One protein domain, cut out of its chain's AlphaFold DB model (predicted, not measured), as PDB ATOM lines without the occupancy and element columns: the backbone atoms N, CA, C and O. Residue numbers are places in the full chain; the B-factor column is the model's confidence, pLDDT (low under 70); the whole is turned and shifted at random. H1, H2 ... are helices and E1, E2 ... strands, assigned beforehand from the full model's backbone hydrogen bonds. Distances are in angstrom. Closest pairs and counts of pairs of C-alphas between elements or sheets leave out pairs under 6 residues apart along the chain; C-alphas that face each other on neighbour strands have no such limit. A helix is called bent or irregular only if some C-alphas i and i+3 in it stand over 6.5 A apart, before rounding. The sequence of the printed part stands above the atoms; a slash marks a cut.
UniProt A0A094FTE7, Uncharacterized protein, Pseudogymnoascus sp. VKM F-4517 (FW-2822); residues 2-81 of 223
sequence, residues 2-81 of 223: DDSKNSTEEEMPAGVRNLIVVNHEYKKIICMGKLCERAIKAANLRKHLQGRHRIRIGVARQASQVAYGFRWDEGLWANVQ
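What this domain is: This is residues 2 to 81 of the 223 residues of an uncharacterized protein of Pseudogymnoascus sp. VKM F-4517 (FW-2822) (UniProt A0A094FTE7). A small antiparallel strand hairpin, E1 and E2, lies near the middle, with a helical hairpin, H2 and H3, loosely over one of its faces. The short helix H1 leads into E1 and touches one part of H3, while H4 lies off by itself and residues 2 to 13 form a long stretch with no named element. The printed part has 80 residues, in the order H1 E1 E2 H2 H3 H4, and is mostly helix. It is compact, with a radius of gyration of the C-alphas of 11.9 A and spans of 34 by 25 by 24 A.

How they stand to each other: E1, residues 20 to 23, and E2, residues 28 to 31, form an antiparallel hairpin at 157 degrees, with N 21 and O 30 2.9 A apart and N 30 and O 21 2.8 A apart, both within hydrogen-bond range. Residues 30 to 31 of E2 also pair, antiparallel, with residues 38 to 39. H2, residues 42 to 51, and H3, residues 57 to 69, form a helical hairpin and touch, opposite ways at a shallow tilt of 16 degrees; their closest C-alphas, of Arg 46 and Ala 60, are 5.0 A apart. H1, residues 14 to 19, touches residues 59 to 63 of H3, closest at the C-alphas of Gly 15 and Val 59, 6.4 A, at 72 degrees, only just about perpendicular. H4, residues 74 to 77, touches no helix. Each O i to N i+4 pair is within hydrogen-bond range in H3, against 4 of 6 in H2 and 0 of 2 in H1, where 1 of 3 O i to N i+3 pairs is; H4 is too short for an O i to N i+4 pair.

Where its parts are: H1 begins at C-alpha 14, (-18.146, -109.428, -65.137), and H4 ends at C-alpha 77, (-27.963, -129.394, -50.266). H3 is 18.3 A long and H2 15.0 A. H1 and H2 are irregular: C-alphas 15 and 18 are 7.8 A apart, and C-alphas 43 and 46 are 7.4 A apart.

The domain as a whole: The C-alphas farthest apart, of Asp 2 and Arg 54, are 36.3 A apart. The printed part has no cut, and no link between named elements is long. The mean pLDDT of the printed part is 86.8, and residues 2 to 10 are under 70.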
ATOM      1  N   ASP A   2     -43.202-118.834 -56.238       43.53
ATOM      2  CA  ASP A   2     -41.809-118.412 -56.321       43.53
ATOM      3  C   ASP A   2     -41.355-118.653 -57.753       43.53
ATOM      4  O   ASP A   2     -41.312-119.794 -58.204       43.53
ATOM      5  N   ASP A   3     -41.084-117.563 -58.469       43.50
ATOM      6  CA  ASP A   3     -40.448-117.596 -59.782       43.50
ATOM      7  C   ASP A   3     -39.179-118.466 -59.696       43.50
ATOM      8  O   ASP A   3     -38.340-118.224 -58.818       43.50
ATOM      9  N   SER A   4     -39.007-119.432 -60.603       53.34
ATOM     10  CA  SER A   4     -37.721-120.111 -60.820       53.34
ATOM     11  C   SER A   4     -36.681-119.085 -61.285       53.34
ATOM     12  O   SER A   4     -36.454-118.869 -62.472       53.34
ATOM     13  N   LYS A   5     -36.060-118.393 -60.324       47.97
ATOM     14  CA  LYS A   5     -35.025-117.378 -60.544       47.97
ATOM     15  C   LYS A   5     -33.661-118.047 -60.712       47.97
ATOM     16  O   LYS A   5     -32.841-118.030 -59.797       47.97
ATOM     17  N   ASN A   6     -33.380-118.581 -61.897       45.88
ATOM     18  CA  ASN A   6     -31.994-118.638 -62.364       45.88
ATOM     19  C   ASN A   6     -31.644-117.259 -62.946       45.88
ATOM     20  O   ASN A   6     -31.748-117.027 -64.145       45.88
ATOM     21  N   SER A   7     -31.285-116.309 -62.078       45.34
ATOM     22  CA  SER A   7     -30.776-114.985 -62.457       45.34
ATOM     23  C   SER A   7     -29.342-115.114 -62.971       45.34
ATOM     24  O   SER A   7     -28.383-115.160 -62.202       45.34
ATOM     25  N   THR A   8     -29.173-115.190 -64.288       50.03
ATOM     26  CA  THR A   8     -27.893-115.559 -64.910       50.03
ATOM     27  C   THR A   8     -26.889-114.428 -65.131       50.03
ATOM     28  O   THR A   8     -25.743-114.740 -65.437       50.03
ATOM     29  N   GLU A   9     -27.203-113.143 -64.926       51.12
ATOM     30  CA  GLU A   9     -26.277-112.093 -65.404       51.12
ATOM     31  C   GLU A   9     -25.742-111.079 -64.384       51.12
ATOM     32  O   GLU A   9     -24.699-110.482 -64.655       51.12
ATOM     33  N   GLU A  10     -26.329-110.888 -63.197       60.19
ATOM     34  CA  GLU A  10     -25.877-109.792 -62.313       60.19
ATOM     35  C   GLU A  10     -25.052-110.191 -61.085       60.19
ATOM     36  O   GLU A  10     -24.227-109.387 -60.640       60.19
ATOM     37  N   GLU A  11     -25.180-111.411 -60.562       81.75
ATOM     38  CA  GLU A  11     -24.585-111.761 -59.261       81.75
ATOM     39  C   GLU A  11     -23.069-111.974 -59.323       81.75
ATOM     40  O   GLU A  11     -22.329-111.600 -58.409       81.75
ATOM     41  N   MET A  12     -22.578-112.550 -60.419       91.62
ATOM     42  CA  MET A  12     -21.159-112.846 -60.589       91.62
ATOM     43  C   MET A  12     -20.393-111.645 -61.170       91.62
ATOM     44  O   MET A  12     -20.941-110.863 -61.950       91.62
ATOM     45  N   PRO A  13     -19.099-111.469 -60.840       92.38
ATOM     46  CA  PRO A  13     -18.304-110.386 -61.410       92.38
ATOM     47  C   PRO A  13     -18.136-110.561 -62.924       92.38
ATOM     48  O   PRO A  13     -17.967-111.679 -63.409       92.38
ATOM     49  N   ALA A  14     -18.116-109.448 -63.667       90.38
ATOM     50  CA  ALA A  14     -18.146-109.428 -65.137       90.38
ATOM     51  C   ALA A  14     -17.146-110.385 -65.810       90.38
ATOM     52  O   ALA A  14     -17.472-111.027 -66.802       90.38
ATOM     53  N   GLY A  15     -15.951-110.548 -65.234       90.44
ATOM     54  CA  GLY A  15     -14.922-111.437 -65.777       90.44
ATOM     55  C   GLY A  15     -15.220-112.941 -65.695       90.44
ATOM     56  O   GLY A  15     -14.406-113.715 -66.189       90.44
ATOM     57  N   VAL A  16     -16.320-113.371 -65.064       93.00
ATOM     58  CA  VAL A  16     -16.735-114.788 -64.995       93.00
ATOM     59  C   VAL A  16     -18.225-115.021 -65.260       93.00
ATOM     60  O   VAL A  16     -18.652-116.168 -65.190       93.00
ATOM     61  N   ARG A  17     -19.012-113.983 -65.580       90.50
ATOM     62  CA  ARG A  17     -20.462-114.111 -65.842       90.50
ATOM     63  C   ARG A  17     -20.763-115.150 -66.920       90.50
ATOM     64  O   ARG A  17     -21.547-116.055 -66.701       90.50
ATOM     65  N   ASN A  18     -20.008-115.116 -68.015       90.69
ATOM     66  CA  ASN A  18     -20.182-116.050 -69.134       90.69
ATOM     67  C   ASN A  18     -19.714-117.485 -68.825       90.69
ATOM     68  O   ASN A  18     -19.822-118.360 -69.675       90.69
ATOM     69  N   LEU A  19     -19.117-117.722 -67.653       93.44
ATOM     70  CA  LEU A  19     -18.599-119.030 -67.253       93.44
ATOM     71  C   LEU A  19     -19.392-119.650 -66.110       93.44
ATOM     72  O   LEU A  19     -19.209-120.837 -65.857       93.44
ATOM     73  N   ILE A  20     -20.181-118.864 -65.378       95.06
ATOM     74  CA  ILE A  20     -20.787-119.285 -64.121       95.06
ATOM     75  C   ILE A  20     -22.280-119.006 -64.144       95.06
ATOM     76  O   ILE A  20     -22.696-117.860 -64.272       95.06
ATOM     77  N   VAL A  21     -23.061-120.055 -63.909       93.81
ATOM     78  CA  VAL A  21     -24.490-119.978 -63.615       93.81
ATOM     79  C   VAL A  21     -24.698-120.251 -62.138       93.81
ATOM     80  O   VAL A  21     -24.118-121.178 -61.569       93.81
ATOM     81  N   VAL A  22     -25.525-119.431 -61.504       93.50
ATOM     82  CA  VAL A  22     -25.971-119.644 -60.129       93.50
ATOM     83  C   VAL A  22     -27.364-120.248 -60.202       93.50
ATOM     84  O   VAL A  22     -28.298-119.598 -60.658       93.50
ATOM     85  N   ASN A  23     -27.487-121.504 -59.780       92.88
ATOM     86  CA  ASN A  23     -28.766-122.183 -59.673       92.88
ATOM     87  C   ASN A  23     -29.265-122.065 -58.229       92.88
ATOM     88  O   ASN A  23     -28.758-122.752 -57.336       92.88
ATOM     89  N   HIS A  24     -30.222-121.164 -57.996       91.44
ATOM     90  CA  HIS A  24     -30.770-120.898 -56.657       91.44
ATOM     91  C   HIS A  24     -31.728-121.988 -56.178       91.44
ATOM     92  O   HIS A  24     -31.793-122.241 -54.975       91.44
ATOM     93  N   GLU A  25     -32.423-122.661 -57.098       91.31
ATOM     94  CA  GLU A  25     -33.369-123.741 -56.792       91.31
ATOM     95  C   GLU A  25     -32.656-124.919 -56.114       91.31
ATOM     96  O   GLU A  25     -33.047-125.364 -55.035       91.31
ATOM     97  N   TYR A  26     -31.540-125.355 -56.700       91.00
ATOM     98  CA  TYR A  26     -30.743-126.480 -56.202       91.00
ATOM     99  C   TYR A  26     -29.518-126.050 -55.391       91.00
ATOM    100  O   TYR A  26     -28.762-126.898 -54.905       91.00
ATOM    101  N   LYS A  27     -29.316-124.737 -55.230       92.62
ATOM    102  CA  LYS A  27     -28.195-124.137 -54.494       92.62
ATOM    103  C   LYS A  27     -26.842-124.610 -55.014       92.62
ATOM    104  O   LYS A  27     -25.963-125.035 -54.256       92.62
ATOM    105  N   LYS A  28     -26.679-124.557 -56.337       92.12
ATOM    106  CA  LYS A  28     -25.462-124.974 -57.040       92.12
ATOM    107  C   LYS A  28     -24.842-123.804 -57.789       92.12
ATOM    108  O   LYS A  28     -25.531-122.963 -58.353       92.12
ATOM    109  N   ILE A  29     -23.513-123.784 -57.823       93.94
ATOM    110  CA  ILE A  29     -22.739-122.881 -58.676       93.94
ATOM    111  C   ILE A  29     -22.197-123.729 -59.811       93.94
ATOM    112  O   ILE A  29     -21.368-124.601 -59.573       93.94
ATOM    113  N   ILE A  30     -22.680-123.506 -61.022       94.12
ATOM    114  CA  ILE A  30     -22.395-124.329 -62.192       94.12
ATOM    115  C   ILE A  30     -21.383-123.603 -63.064       94.12
ATOM    116  O   ILE A  30     -21.539-122.420 -63.354       94.12
ATOM    117  N   CYS A  31     -20.325-124.301 -63.468       94.94
ATOM    118  CA  CYS A  31     -19.374-123.784 -64.429       94.94
ATOM    119  C   CYS A  31     -19.693-124.302 -65.829       94.94
ATOM    120  O   CYS A  31     -19.541-125.488 -66.088       94.94
ATOM    121  N   MET A  32     -20.044-123.384 -66.728       93.00
ATOM    122  CA  MET A  32     -20.318-123.633 -68.149       93.00
ATOM    123  C   MET A  32     -19.097-123.390 -69.037       93.00
ATOM    124  O   MET A  32     -19.200-123.262 -70.254       93.00
ATOM    125  N   GLY A  33     -17.918-123.226 -68.433       90.06
ATOM    126  CA  GLY A  33     -16.700-123.078 -69.208       90.06
ATOM    127  C   GLY A  33     -16.482-124.315 -70.075       90.06
ATOM    128  O   GLY A  33     -16.730-125.433 -69.627       90.06
ATOM    129  N   LYS A  34     -15.983-124.110 -71.296       85.94
ATOM    130  CA  LYS A  34     -15.683-125.189 -72.247       85.94
ATOM    131  C   LYS A  34     -14.922-126.333 -71.554       85.94
ATOM    132  O   LYS A  34     -13.900-126.070 -70.916       85.94
ATOM    133  N   LEU A  35     -15.402-127.573 -71.709       83.50
ATOM    134  CA  LEU A  35     -14.854-128.791 -71.079       83.50
ATOM    135  C   LEU A  35     -14.946-128.833 -69.537       83.50
ATOM    136  O   LEU A  35     -14.152-129.519 -68.888       83.50
ATOM    137  N   CYS A  36     -15.852-128.068 -68.925       89.75
ATOM    138  CA  CYS A  36     -16.061-128.072 -67.476       89.75
ATOM    139  C   CYS A  36     -17.456-128.564 -67.102       89.75
ATOM    140  O   CYS A  36     -17.549-129.567 -66.403       89.75
ATOM    141  N   GLU A  37     -18.483-127.840 -67.553       91.12
ATOM    142  CA  GLU A  37     -19.908-128.210 -67.539       91.12
ATOM    143  C   GLU A  37     -20.371-128.954 -66.271       91.12
ATOM    144  O   GLU A  37     -21.028-129.994 -66.323       91.12
ATOM    145  N   ARG A  38     -19.976-128.426 -65.104       91.12
ATOM    146  CA  ARG A  38     -20.195-129.061 -63.796       91.12
ATOM    147  C   ARG A  38     -20.367-128.049 -62.675       91.12
ATOM    148  O   ARG A  38     -19.796-126.957 -62.692       91.12
ATOM    149  N   ALA A  39     -21.081-128.453 -61.638       92.12
ATOM    150  CA  ALA A  39     -21.178-127.757 -60.371       92.12
ATOM    151  C   ALA A  39     -19.837-127.725 -59.623       92.12
ATOM    152  O   ALA A  39     -19.058-128.678 -59.600       92.12
ATOM    153  N   ILE A  40     -19.591-126.604 -58.956       91.81
ATOM    154  CA  ILE A  40     -18.391-126.299 -58.193       91.81
ATOM    155  C   ILE A  40     -18.820-125.874 -56.791       91.81
ATOM    156  O   ILE A  40     -19.619-124.955 -56.622       91.81
ATOM    157  N   LYS A  41     -18.258-126.515 -55.763       90.31
ATOM    158  CA  LYS A  41     -18.474-126.092 -54.371       90.31
ATOM    159  C   LYS A  41     -17.977-124.663 -54.170       90.31
ATOM    160  O   LYS A  41     -16.910-124.312 -54.690       90.31
ATOM    161  N   ALA A  42     -18.676-123.868 -53.359       91.56
ATOM    162  CA  ALA A  42     -18.306-122.473 -53.111       91.56
ATOM    163  C   ALA A  42     -16.862-122.366 -52.591       91.56
ATOM    164  O   ALA A  42     -16.089-121.513 -53.040       91.56
ATOM    165  N   ALA A  43     -16.459-123.322 -51.745       90.00
ATOM    166  CA  ALA A  43     -15.103-123.414 -51.211       90.00
ATOM    167  C   ALA A  43     -14.005-123.643 -52.262       90.00
ATOM    168  O   ALA A  43     -12.857-123.231 -52.076       90.00
ATOM    169  N   ASN A  44     -14.353-124.263 -53.388       92.00
ATOM    170  CA  ASN A  44     -13.413-124.607 -54.450       92.00
ATOM    171  C   ASN A  44     -13.472-123.644 -55.641       92.00
ATOM    172  O   ASN A  44     -12.565-123.680 -56.475       92.00
ATOM    173  N   LEU A  45     -14.464-122.747 -55.704       94.25
ATOM    174  CA  LEU A  45     -14.698-121.865 -56.852       94.25
ATOM    175  C   LEU A  45     -13.461-121.049 -57.239       94.25
ATOM    176  O   LEU A  45     -13.071-121.019 -58.404       94.25
ATOM    177  N   ARG A  46     -12.777-120.441 -56.263       95.75
ATOM    178  CA  ARG A  46     -11.559-119.662 -56.535       95.75
ATOM    179  C   ARG A  46     -10.469-120.510 -57.191       95.75
ATOM    180  O   ARG A  46      -9.899-120.095 -58.197       95.75
ATOM    181  N   LYS A  47     -10.150-121.665 -56.596       96.00
ATOM    182  CA  LYS A  47      -9.104-122.571 -57.102       96.00
ATOM    183  C   LYS A  47      -9.478-123.098 -58.484       96.00
ATOM    184  O   LYS A  47      -8.633-123.144 -59.369       96.00
ATOM    185  N   HIS A  48     -10.751-123.426 -58.673       95.31
ATOM    186  CA  HIS A  48     -11.295-123.892 -59.935       95.31
ATOM    187  C   HIS A  48     -11.123-122.858 -61.059       95.31
ATOM    188  O   HIS A  48     -10.504-123.165 -62.075       95.31
ATOM    189  N   LEU A  49     -11.582-121.618 -60.848       95.69
ATOM    190  CA  LEU A  49     -11.472-120.535 -61.831       95.69
ATOM    191  C   LEU A  49     -10.012-120.231 -62.204       95.69
ATOM    192  O   LEU A  49      -9.708-119.960 -63.364       95.69
ATOM    193  N   GLN A  50      -9.100-120.296 -61.233       95.75
ATOM    194  CA  GLN A  50      -7.673-120.057 -61.460       95.75
ATOM    195  C   GLN A  50      -7.002-121.210 -62.208       95.75
ATOM    196  O   GLN A  50      -6.260-120.971 -63.154       95.75
ATOM    197  N   GLY A  51      -7.262-122.451 -61.796       94.00
ATOM    198  CA  GLY A  51      -6.607-123.626 -62.363       94.00
ATOM    199  C   GLY A  51      -7.153-124.011 -63.734       94.00
ATOM    200  O   GLY A  51      -6.383-124.209 -64.668       94.00
ATOM    201  N   ARG A  52      -8.481-124.099 -63.869       93.38
ATOM    202  CA  ARG A  52      -9.133-124.585 -65.096       93.38
ATOM    203  C   ARG A  52      -9.313-123.493 -66.142       93.38
ATOM    204  O   ARG A  52      -9.051-123.732 -67.313       93.38
ATOM    205  N   HIS A  53      -9.710-122.295 -65.719       94.19
ATOM    206  CA  HIS A  53     -10.068-121.205 -66.636       94.19
ATOM    207  C   HIS A  53      -9.043-120.064 -66.668       94.19
ATOM    208  O   HIS A  53      -9.260-119.069 -67.354       94.19
ATOM    209  N   ARG A  54      -7.919-120.193 -65.943       94.75
ATOM    210  CA  ARG A  54      -6.831-119.195 -65.883       94.75
ATOM    211  C   ARG A  54      -7.327-117.772 -65.575       94.75
ATOM    212  O   ARG A  54      -6.744-116.781 -66.017       94.75
ATOM    213  N   ILE A  55      -8.400-117.657 -64.789       95.56
ATOM    214  CA  ILE A  55      -8.989-116.372 -64.406       95.56
ATOM    215  C   ILE A  55      -8.059-115.635 -63.445       95.56
ATOM    216  O   ILE A  55      -7.494-116.214 -62.513       95.56
ATOM    217  N   ARG A  56      -7.935-114.316 -63.641       96.25
ATOM    218  CA  ARG A  56      -7.114-113.445 -62.791       96.25
ATOM    219  C   ARG A  56      -7.506-113.585 -61.318       96.25
ATOM    220  O   ARG A  56      -8.685-113.554 -60.967       96.25
ATOM    221  N   ILE A  57      -6.497-113.636 -60.446       95.62
ATOM    222  CA  ILE A  57      -6.660-113.851 -59.000       95.62
ATOM    223  C   ILE A  57      -7.676-112.907 -58.342       95.62
ATOM    224  O   ILE A  57      -8.450-113.356 -57.500       95.62
ATOM    225  N   GLY A  58      -7.701-111.630 -58.742       96.25
ATOM    226  CA  GLY A  58      -8.631-110.632 -58.210       96.25
ATOM    227  C   GLY A  58     -10.091-110.949 -58.536       96.25
ATOM    228  O   GLY A  58     -10.923-110.981 -57.634       96.25
ATOM    229  N   VAL A  59     -10.381-111.279 -59.798       96.38
ATOM    230  CA  VAL A  59     -11.735-111.626 -60.259       96.38
ATOM    231  C   VAL A  59     -12.196-112.944 -59.631       96.38
ATOM    232  O   VAL A  59     -13.295-113.023 -59.090       96.38
ATOM    233  N   ALA A  60     -11.331-113.963 -59.606       96.38
ATOM    234  CA  ALA A  60     -11.648-115.247 -58.978       96.38
ATOM    235  C   ALA A  60     -11.907-115.114 -57.464       96.38
ATOM    236  O   ALA A  60     -12.742-115.827 -56.907       96.38
ATOM    237  N   ARG A  61     -11.208-114.194 -56.782       96.38
ATOM    238  CA  ARG A  61     -11.457-113.885 -55.367       96.38
ATOM    239  C   ARG A  61     -12.821-113.225 -55.172       96.38
ATOM    240  O   ARG A  61     -13.525-113.625 -54.253       96.38
ATOM    241  N   GLN A  62     -13.190-112.263 -56.018       95.88
ATOM    242  CA  GLN A  62     -14.508-111.621 -55.968       95.88
ATOM    243  C   GLN A  62     -15.632-112.636 -56.197       95.88
ATOM    244  O   GLN A  62     -16.562-112.696 -55.404       95.88
ATOM    245  N   ALA A  63     -15.505-113.502 -57.209       95.38
ATOM    246  CA  ALA A  63     -16.490-114.549 -57.485       95.38
ATOM    247  C   ALA A  63     -16.670-115.497 -56.289       95.38
ATOM    248  O   ALA A  63     -17.784-115.823 -55.895       95.38
ATOM    249  N   SER A  64     -15.565-115.888 -55.647       95.12
ATOM    250  CA  SER A  64     -15.615-116.705 -54.432       95.12
ATOM    251  C   SER A  64     -16.273-115.979 -53.256       95.12
ATOM    252  O   SER A  64     -17.006-116.607 -52.504       95.12
ATOM    253  N   GLN A  65     -16.066-114.669 -53.100       95.19
ATOM    254  CA  GLN A  65     -16.744-113.885 -52.061       95.19
ATOM    255  C   GLN A  65     -18.259-113.826 -52.279       95.19
ATOM    256  O   GLN A  65     -18.999-113.990 -51.313       95.19
ATOM    257  N   VAL A  66     -18.709-113.654 -53.526       94.75
ATOM    258  CA  VAL A  66     -20.133-113.737 -53.888       94.75
ATOM    259  C   VAL A  66     -20.691-115.114 -53.533       94.75
ATOM    260  O   VAL A  66     -21.670-115.201 -52.799       94.75
ATOM    261  N   ALA A  67     -20.011-116.186 -53.955       92.94
ATOM    262  CA  ALA A  67     -20.410-117.565 -53.674       92.94
ATOM    263  C   ALA A  67     -20.599-117.855 -52.175       92.94
ATOM    264  O   ALA A  67     -21.586-118.463 -51.771       92.94
ATOM    265  N   TYR A  68     -19.674-117.392 -51.331       91.88
ATOM    266  CA  TYR A  68     -19.814-117.513 -49.877       91.88
ATOM    267  C   TYR A  68     -20.942-116.640 -49.306       91.88
ATOM    268  O   TYR A  68     -21.517-116.977 -48.270       91.88
ATOM    269  N   GLY A  69     -21.274-115.533 -49.973       92.94
ATOM    270  CA  GLY A  69     -22.359-114.630 -49.596       92.94
ATOM    271  C   GLY A  69     -23.745-115.277 -49.637       92.94
ATOM    272  O   GLY A  69     -24.613-114.869 -48.865       92.94
ATOM    273  N   PHE A  70     -23.935-116.322 -50.448       90.38
ATOM    274  CA  PHE A  70     -25.204-117.053 -50.532       90.38
ATOM    275  C   PHE A  70     -25.582-117.783 -49.240       90.38
ATOM    276  O   PHE A  70     -26.763-118.034 -49.002       90.38
ATOM    277  N   ARG A  71     -24.599-118.102 -48.383       89.38
ATOM    278  CA  ARG A  71     -24.805-118.804 -47.100       89.38
ATOM    279  C   ARG A  71     -25.644-120.079 -47.231       89.38
ATOM    280  O   ARG A  71     -26.443-120.408 -46.355       89.38
ATOM    281  N   TRP A  72     -25.462-120.799 -48.331       90.38
ATOM    282  CA  TRP A  72     -26.066-122.108 -48.513       90.38
ATOM    283  C   TRP A  72     -25.389-123.134 -47.608       90.38
ATOM    284  O   TRP A  72     -24.163-123.180 -47.509       90.38
ATOM    285  N   ASP A  73     -26.200-123.957 -46.953       86.56
ATOM    286  CA  ASP A  73     -25.708-125.076 -46.159       86.56
ATOM    287  C   ASP A  73     -25.330-126.232 -47.096       86.56
ATOM    288  O   ASP A  73     -26.193-126.957 -47.588       86.56
ATOM    289  N   GLU A  74     -24.037-126.399 -47.380       77.88
ATOM    290  CA  GLU A  74     -23.581-127.459 -48.286       77.88
ATOM    291  C   GLU A  74     -23.959-128.868 -47.792       77.88
ATOM    292  O   GLU A  74     -24.123-129.759 -48.621       77.88
ATOM    293  N   GLY A  75     -24.141-129.081 -46.482       81.31
ATOM    294  CA  GLY A  75     -24.535-130.376 -45.923       81.31
ATOM    295  C   GLY A  75     -25.986-130.733 -46.236       81.31
ATOM    296  O   GLY A  75     -26.276-131.868 -46.607       81.31
ATOM    297  N   LEU A  76     -26.892-129.753 -46.158       84.75
ATOM    298  CA  LEU A  76     -28.311-129.952 -46.477       84.75
ATOM    299  C   LEU A  76     -28.572-130.103 -47.981       84.75
ATOM    300  O   LEU A  76     -29.517-130.778 -48.377       84.75
ATOM    301  N   TRP A  77     -27.742-129.476 -48.818       83.19
ATOM    302  CA  TRP A  77     -27.963-129.394 -50.266       83.19
ATOM    303  C   TRP A  77     -26.996-130.254 -51.081       83.19
ATOM    304  O   TRP A  77     -26.993-130.181 -52.310       83.19
ATOM    305  N   ALA A  78     -26.174-131.084 -50.432       79.75
ATOM    306  CA  ALA A  78     -25.233-131.968 -51.115       79.75
ATOM    307  C   ALA A  78     -25.948-132.926 -52.080       79.75
ATOM    308  O   ALA A  78     -25.574-132.976 -53.253       79.75
ATOM    309  N   ASN A  79     -27.004-133.586 -51.591       81.50
ATOM    310  CA  ASN A  79     -27.679-134.711 -52.251       81.50
ATOM    311  C   ASN A  79     -29.008-134.330 -52.921       81.50
ATOM    312  O   ASN A  79     -29.725-135.199 -53.407       81.50
ATOM    313  N   VAL A  80     -29.377-133.046 -52.912       87.88
ATOM    314  CA  VAL A  80     -30.599-132.586 -53.584       87.88
ATOM    315  C   VAL A  80     -30.352-132.602 -55.091       87.88
ATOM    316  O   VAL A  80     -29.379-132.011 -55.564       87.88
ATOM    317  N   GLN A  81     -31.230-133.271 -55.832       89.50
ATOM    318  CA  GLN A  81     -31.182-133.377 -57.288       89.50
ATOM    319  C   GLN A  81     -32.559-133.100 -57.906       89.50
ATOM    320  O   GLN A  81     -33.569-133.241 -57.207       89.50
TER     321      GLN A  81